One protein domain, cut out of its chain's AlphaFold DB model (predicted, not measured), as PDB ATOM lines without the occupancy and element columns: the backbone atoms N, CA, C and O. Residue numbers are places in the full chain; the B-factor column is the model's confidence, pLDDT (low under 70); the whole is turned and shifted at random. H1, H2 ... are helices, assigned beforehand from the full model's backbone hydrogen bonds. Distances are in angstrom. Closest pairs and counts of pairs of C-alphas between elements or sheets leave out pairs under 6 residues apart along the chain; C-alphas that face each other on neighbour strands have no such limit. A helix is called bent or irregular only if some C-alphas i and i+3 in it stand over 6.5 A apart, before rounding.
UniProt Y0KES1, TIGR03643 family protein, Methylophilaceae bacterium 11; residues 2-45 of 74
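Overview. This is residues 2 to 45 of the 74 residues of the protein "TIGR03643 family protein" of Methylophilaceae bacterium 11 (UniProt Y0KES1). Three short helices stand in an open arc: H2 makes the middle, H1 forms a corner with it at the H2 end where Gln 20 lies, and H3 turns back beside it from the other end. The unnamed stretch of residues 2 to 8 starts on the open side of the arc, between H1 and H3, and loops from there into H1. The printed part has 44 residues with three named helices, in the order H1, H2, H3, and no named strand; the class is all helix, and 30 of the printed residues are in the helices. The whole is compact, with a radius of gyration of the C-alphas of 9.9 A, and the C-alphas span 28 by 19 by 14 A along their three main axes.

Arrangement. Start with H2, residues 20 to 30, and look outward from it to its two partners. At its beginning look for H1, residues 9 to 16: the two helices touch, with 4 pairs of C-alphas within 8 A. Their closest C-alphas are those of Phe 9 and Gln 20, 5.7 A apart, and these are the first residues of the two helices. The lines of H1 and H2 stand at 72 degrees, only just about perpendicular, and their centres are 13.1 A apart. Now go to the other end of H2 and look for H3, residues 33 to 43. H2 and H3 are close but not clearly touching, with 2 pairs of C-alphas within 8 A. Their closest C-alphas are those of Arg 28 and Phe 36, at 6.2 A. They run opposite ways at a shallow tilt of 27 degrees, with their centres 11.4 A apart. H3 touches no helix, but is near H2. H1 and H3 are apart. In the backbone, look from each O to the N four residues on: in H1, H2 and H3 every such pair inside the helix is within hydrogen-bond range.

Along the chain. Find C-alpha 20 at (34.639, 47.169, -35.344), where H2 begins. From there the helix runs through residues 20 to 30 to C-alpha 30 at (39.086, 52.757, -21.822), 15.3 A from first to last C-alpha. Go past Leu 31 and Lys 32 and you reach C-alpha 33 at (46.823, 56.820, -25.284), where H3 begins. H3 takes residues 33 to 43 and measures 14.9 A from first to last C-alpha, ending at C-alpha 43 at (44.780, 45.130, -34.322). H2 and H3 have 11 residues each and are the longest helices by residues. Go back along the chain to C-alpha 9 at (35.946, 41.704, -34.517) for the beginning of H1. It takes residues 9 to 16 and spans 10.1 A from first to last C-alpha. None of the three helices is bent or irregular.

Size, cuts and confidence. The two C-alphas farthest apart are those of Tyr 14 in H1 and Ser 34 in H3, at 28.3 A. The first and last printed C-alphas, those of Ala 2 and Gly 45, are 14.8 A apart. The outline is rounded, but only just. The printed part runs from residue 2 to residue 45 of a chain of 74 residues and has no cut. Both links between helices are tight: 3 residues lie between H1 and H2, and 2 between H2 and H3. Read the B-factor column for the model's own confidence: the mean pLDDT of the printed part is 84.5, and H2 has a mean of 91, H3 of 88 and H1 of 84. Four residues are under 70, namely residue 2, residues 5 to 6 and residue 45.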
ATOM      1  N   ALA A   2      38.478  41.780 -26.582       62.50
ATOM      2  CA  ALA A   2      39.010  42.748 -27.564       62.50
ATOM      3  C   ALA A   2      40.444  43.295 -27.315       62.50
ATOM      4  O   ALA A   2      41.034  43.884 -28.215       62.50
ATOM      5  N   TRP A   3      41.027  43.097 -26.125       71.06
ATOM      6  CA  TRP A   3      42.444  43.374 -25.821       71.06
ATOM      7  C   TRP A   3      43.397  42.229 -26.219       71.06
ATOM      8  O   TRP A   3      44.606  42.432 -26.336       71.06
ATOM      9  N   GLU A   4      42.835  41.037 -26.403       71.19
ATOM     10  CA  GLU A   4      43.507  39.803 -26.770       71.19
ATOM     11  C   GLU A   4      43.575  39.711 -28.293       71.19
ATOM     12  O   GLU A   4      42.550  39.642 -28.975       71.19
ATOM     13  N   ASP A   5      44.795  39.632 -28.822       65.06
ATOM     14  CA  ASP A   5      45.079  39.666 -30.262       65.06
ATOM     15  C   ASP A   5      44.425  38.514 -31.049       65.06
ATOM     16  O   ASP A   5      44.440  38.493 -32.278       65.06
ATOM     17  N   ARG A   6      43.835  37.533 -30.353       61.59
ATOM     18  CA  ARG A   6      43.200  36.360 -30.954       61.59
ATOM     19  C   ARG A   6      41.696  36.478 -31.180       61.59
ATOM     20  O   ARG A   6      41.173  35.596 -31.861       61.59
ATOM     21  N   THR A   7      41.031  37.516 -30.671       73.88
ATOM     22  CA  THR A   7      39.572  37.661 -30.806       73.88
ATOM     23  C   THR A   7      39.227  38.469 -32.064       73.88
ATOM     24  O   THR A   7      39.526  39.662 -32.091       73.88
ATOM     25  N   PRO A   8      38.614  37.868 -33.101       77.19
ATOM     26  CA  PRO A   8      38.215  38.616 -34.288       77.19
ATOM     27  C   PRO A   8      37.082  39.595 -33.955       77.19
ATOM     28  O   PRO A   8      36.251  39.321 -33.086       77.19
ATOM     29  N   PHE A   9      37.022  40.719 -34.676       82.25
ATOM     30  CA  PHE A   9      35.946  41.704 -34.517       82.25
ATOM     31  C   PHE A   9      34.560  41.090 -34.760       82.25
ATOM     32  O   PHE A   9      33.624  41.446 -34.058       82.25
ATOM     33  N   GLU A  10      34.450  40.101 -35.653       79.19
ATOM     34  CA  GLU A  10      33.212  39.345 -35.895       79.19
ATOM     35  C   GLU A  10      32.720  38.595 -34.648       79.19
ATOM     36  O   GLU A  10      31.542  38.658 -34.312       79.19
ATOM     37  N   ALA A  11      33.616  37.933 -33.903       82.88
ATOM     38  CA  ALA A  11      33.236  37.246 -32.666       82.88
ATOM     39  C   ALA A  11      32.807  38.241 -31.580       82.88
ATOM     40  O   ALA A  11      31.900  37.959 -30.801       82.88
ATOM     41  N   ILE A  12      33.436  39.420 -31.541       84.69
ATOM     42  CA  ILE A  12      33.050  40.493 -30.619       84.69
ATOM     43  C   ILE A  12      31.679  41.053 -31.004       84.69
ATOM     44  O   ILE A  12      30.852  41.284 -30.128       84.69
ATOM     45  N   GLN A  13      31.406  41.212 -32.297       87.19
ATOM     46  CA  GLN A  13      30.102  41.640 -32.784       87.19
ATOM     47  C   GLN A  13      29.018  40.608 -32.470       87.19
ATOM     48  O   GLN A  13      27.944  40.988 -32.019       87.19
ATOM     49  N   TYR A  14      29.303  39.315 -32.633       86.38
ATOM     50  CA  TYR A  14      28.364  38.247 -32.292       86.38
ATOM     51  C   TYR A  14      28.061  38.188 -30.786       86.38
ATOM     52  O   TYR A  14      26.907  38.061 -30.394       86.38
ATOM     53  N   GLN A  15      29.083  38.305 -29.932       85.88
ATOM     54  CA  GLN A  15      28.924  38.174 -28.478       85.88
ATOM     55  C   GLN A  15      28.414  39.448 -27.793       85.88
ATOM     56  O   GLN A  15      27.718  39.363 -26.787       85.88
ATOM     57  N   PHE A  16      28.789  40.623 -28.301       87.12
ATOM     58  CA  PHE A  16      28.559  41.907 -27.627       87.12
ATOM     59  C   PHE A  16      27.768  42.910 -28.473       87.12
ATOM     60  O   PHE A  16      27.540  44.030 -28.022       87.12
ATOM     61  N   GLY A  17      27.392  42.567 -29.708       89.12
ATOM     62  CA  GLY A  17      26.699  43.483 -30.622       89.12
ATOM     63  C   GLY A  17      27.550  44.672 -31.085       89.12
ATOM     64  O   GLY A  17      27.033  45.594 -31.711       89.12
ATOM     65  N   LEU A  18      28.852  44.687 -30.781       88.31
ATOM     66  CA  LEU A  18      29.749  45.792 -31.113       88.31
ATOM     67  C   LEU A  18      30.448  45.537 -32.446       88.31
ATOM     68  O   LEU A  18      31.272  44.632 -32.564       88.31
ATOM     69  N   ASN A  19      30.165  46.387 -33.432       87.00
ATOM     70  CA  ASN A  19      30.933  46.418 -34.672       87.00
ATOM     71  C   ASN A  19      32.371  46.921 -34.425       87.00
ATOM     72  O   ASN A  19      32.712  47.431 -33.353       87.00
ATOM     73  N   GLN A  20      33.228  46.792 -35.438       86.19
ATOM     74  CA  GLN A  20      34.639  47.169 -35.344       86.19
ATOM     75  C   GLN A  20      34.842  48.613 -34.848       86.19
ATOM     76  O   GLN A  20      35.666  48.849 -33.962       86.19
ATOM     77  N   ASP A  21      34.066  49.570 -35.360       88.81
ATOM     78  CA  ASP A  21      34.152  50.975 -34.946       88.81
ATOM     79  C   ASP A  21      33.715  51.192 -33.496       88.81
ATOM     80  O   ASP A  21      34.354  51.946 -32.755       88.81
ATOM     81  N   GLY A  22      32.671  50.490 -33.054       91.25
ATOM     82  CA  GLY A  22      32.208  50.480 -31.670       91.25
ATOM     83  C   GLY A  22      33.290  49.982 -30.717       91.25
ATOM     84  O   GLY A  22      33.561  50.618 -29.698       91.25
ATOM     85  N   VAL A  23      33.992  48.907 -31.088       89.69
ATOM     86  CA  VAL A  23      35.130  48.385 -30.316       89.69
ATOM     87  C   VAL A  23      36.289  49.384 -30.290       89.69
ATOM     88  O   VAL A  23      36.874  49.611 -29.232       89.69
ATOM     89  N   ILE A  24      36.615  50.025 -31.419       90.06
ATOM     90  CA  ILE A  24      37.674  51.046 -31.481       90.06
ATOM     91  C   ILE A  24      37.339  52.233 -30.573       90.06
ATOM     92  O   ILE A  24      38.205  52.683 -29.819       90.06
ATOM     93  N   ARG A  25      36.094  52.723 -30.606       93.00
ATOM     94  CA  ARG A  25      35.621  53.810 -29.732       93.00
ATOM     95  C   ARG A  25      35.694  53.417 -28.261       93.00
ATOM     96  O   ARG A  25      36.236  54.181 -27.463       93.00
ATOM     97  N   LEU A  26      35.217  52.221 -27.919       92.50
ATOM     98  CA  LEU A  26      35.275  51.690 -26.559       92.50
ATOM     99  C   LEU A  26      36.722  51.615 -26.056       92.50
ATOM    100  O   LEU A  26      37.028  52.095 -24.967       92.50
ATOM    101  N   MET A  27      37.628  51.064 -26.863       91.25
ATOM    102  CA  MET A  27      39.037  50.926 -26.495       91.25
ATOM    103  C   MET A  27      39.744  52.269 -26.375       91.25
ATOM    104  O   MET A  27      40.569  52.443 -25.481       91.25
ATOM    105  N   ARG A  28      39.395  53.241 -27.223       92.00
ATOM    106  CA  ARG A  28      39.924  54.604 -27.126       92.00
ATOM    107  C   ARG A  28      39.492  55.303 -25.837       92.00
ATOM    108  O   ARG A  28      40.278  56.064 -25.288       92.00
ATOM    109  N   ALA A  29      38.277  55.038 -25.357       93.94
ATOM    110  CA  ALA A  29      37.772  55.593 -24.103       93.94
ATOM    111  C   ALA A  29      38.334  54.882 -22.858       93.94
ATOM    112  O   ALA A  29      38.454  55.493 -21.801       93.94
ATOM    113  N   ARG A  30      38.661  53.587 -22.963       92.88
ATOM    114  CA  ARG A  30      39.086  52.757 -21.822       92.88
ATOM    115  C   ARG A  30      40.600  52.697 -21.617       92.88
ATOM    116  O   ARG A  30      41.042  52.482 -20.492       92.88
ATOM    117  N   LEU A  31      41.397  52.841 -22.674       91.38
ATOM    118  CA  LEU A  31      42.854  52.719 -22.608       91.38
ATOM    119  C   LEU A  31      43.540  54.084 -22.552       91.38
ATOM    120  O   LEU A  31      43.123  55.045 -23.195       91.38
ATOM    121  N   LYS A  32      44.685  54.135 -21.864       94.38
ATOM    122  CA  LYS A  32      45.633  55.250 -21.995       94.38
ATOM    123  C   LYS A  32      46.119  55.346 -23.441       94.38
ATOM    124  O   LYS A  32      46.261  54.332 -24.125       94.38
ATOM    125  N   LEU A  33      46.443  56.557 -23.893       92.88
ATOM    126  CA  LEU A  33      46.823  56.820 -25.284       92.88
ATOM    127  C   LEU A  33      47.985  55.938 -25.779       92.88
ATOM    128  O   LEU A  33      47.940  55.438 -26.901       92.88
ATOM    129  N   SER A  34      49.009  55.717 -24.949       92.81
ATOM    130  CA  SER A  34      50.149  54.843 -25.267       92.81
ATOM    131  C   SER A  34      49.718  53.386 -25.475       92.81
ATOM    132  O   SER A  34      50.064  52.770 -26.485       92.81
ATOM    133  N   SER A  35      48.890  52.856 -24.575       90.19
ATOM    134  CA  SER A  35      48.316  51.511 -24.674       90.19
ATOM    135  C   SER A  35      47.376  51.371 -25.873       90.19
ATOM    136  O   SER A  35      47.422  50.360 -26.571       90.19
ATOM    137  N   PHE A  36      46.570  52.398 -26.164       91.69
ATOM    138  CA  PHE A  36      45.689  52.431 -27.329       91.69
ATOM    139  C   PHE A  36      46.480  52.399 -28.639       91.69
ATOM    140  O   PHE A  36      46.133  51.639 -29.539       91.69
ATOM    141  N   LYS A  37      47.574  53.167 -28.747       91.25
ATOM    142  CA  LYS A  37      48.464  53.136 -29.920       91.25
ATOM    143  C   LYS A  37      49.067  51.746 -30.131       91.25
ATOM    144  O   LYS A  37      49.056  51.247 -31.254       91.25
ATOM    145  N   LEU A  38      49.530  51.090 -29.062       89.69
ATOM    146  CA  LEU A  38      50.071  49.728 -29.138       89.69
ATOM    147  C   LEU A  38      48.995  48.701 -29.516       89.69
ATOM    148  O   LEU A  38      49.245  47.809 -30.322       89.69
ATOM    149  N   TRP A  39      47.790  48.828 -28.961       89.38
ATOM    150  CA  TRP A  39      46.643  47.997 -29.324       89.38
ATOM    151  C   TRP A  39      46.232  48.207 -30.784       89.38
ATOM    152  O   TRP A  39      46.041  47.231 -31.507       89.38
ATOM    153  N   ARG A  40      46.184  49.455 -31.272       88.69
ATOM    154  CA  ARG A  40      45.939  49.750 -32.689       88.69
ATOM    155  C   ARG A  40      47.034  49.170 -33.564       88.69
ATOM    156  O   ARG A  40      46.688  48.538 -34.539       88.69
ATOM    157  N   LYS A  41      48.318  49.266 -33.212       86.31
ATOM    158  CA  LYS A  41      49.398  48.644 -34.002       86.31
ATOM    159  C   LYS A  41      49.229  47.124 -34.153       86.31
ATOM    160  O   LYS A  41      49.573  46.587 -35.196       86.31
ATOM    161  N   ARG A  42      48.693  46.444 -33.132       81.56
ATOM    162  CA  ARG A  42      48.448  44.988 -33.140       81.56
ATOM    163  C   ARG A  42      47.142  44.580 -33.828       81.56
ATOM    164  O   ARG A  42      47.059  43.507 -34.419       81.56
ATOM    165  N   THR A  43      46.110  45.415 -33.747       78.19
ATOM    166  CA  THR A  43      44.780  45.130 -34.322       78.19
ATOM    167  C   THR A  43      44.608  45.684 -35.736       78.19
ATOM    168  O   THR A  43      43.843  45.142 -36.532       78.19
ATOM    169  N   HIS A  44      45.328  46.752 -36.077       70.94
ATOM    170  CA  HIS A  44      45.334  47.382 -37.389       70.94
ATOM    171  C   HIS A  44      46.172  46.544 -38.352       70.94
ATOM    172  O   HIS A  44      47.378  46.402 -38.177       70.94
ATOM    173  N   GLY A  45      45.518  45.980 -39.365       64.19
ATOM    174  CA  GLY A  45      46.147  45.053 -40.304       64.19
ATOM    175  C   GLY A  45      45.822  43.582 -40.052       64.19
ATOM    176  O   GLY A  45      46.259  42.749 -40.842       64.19
TER     177      GLY A  45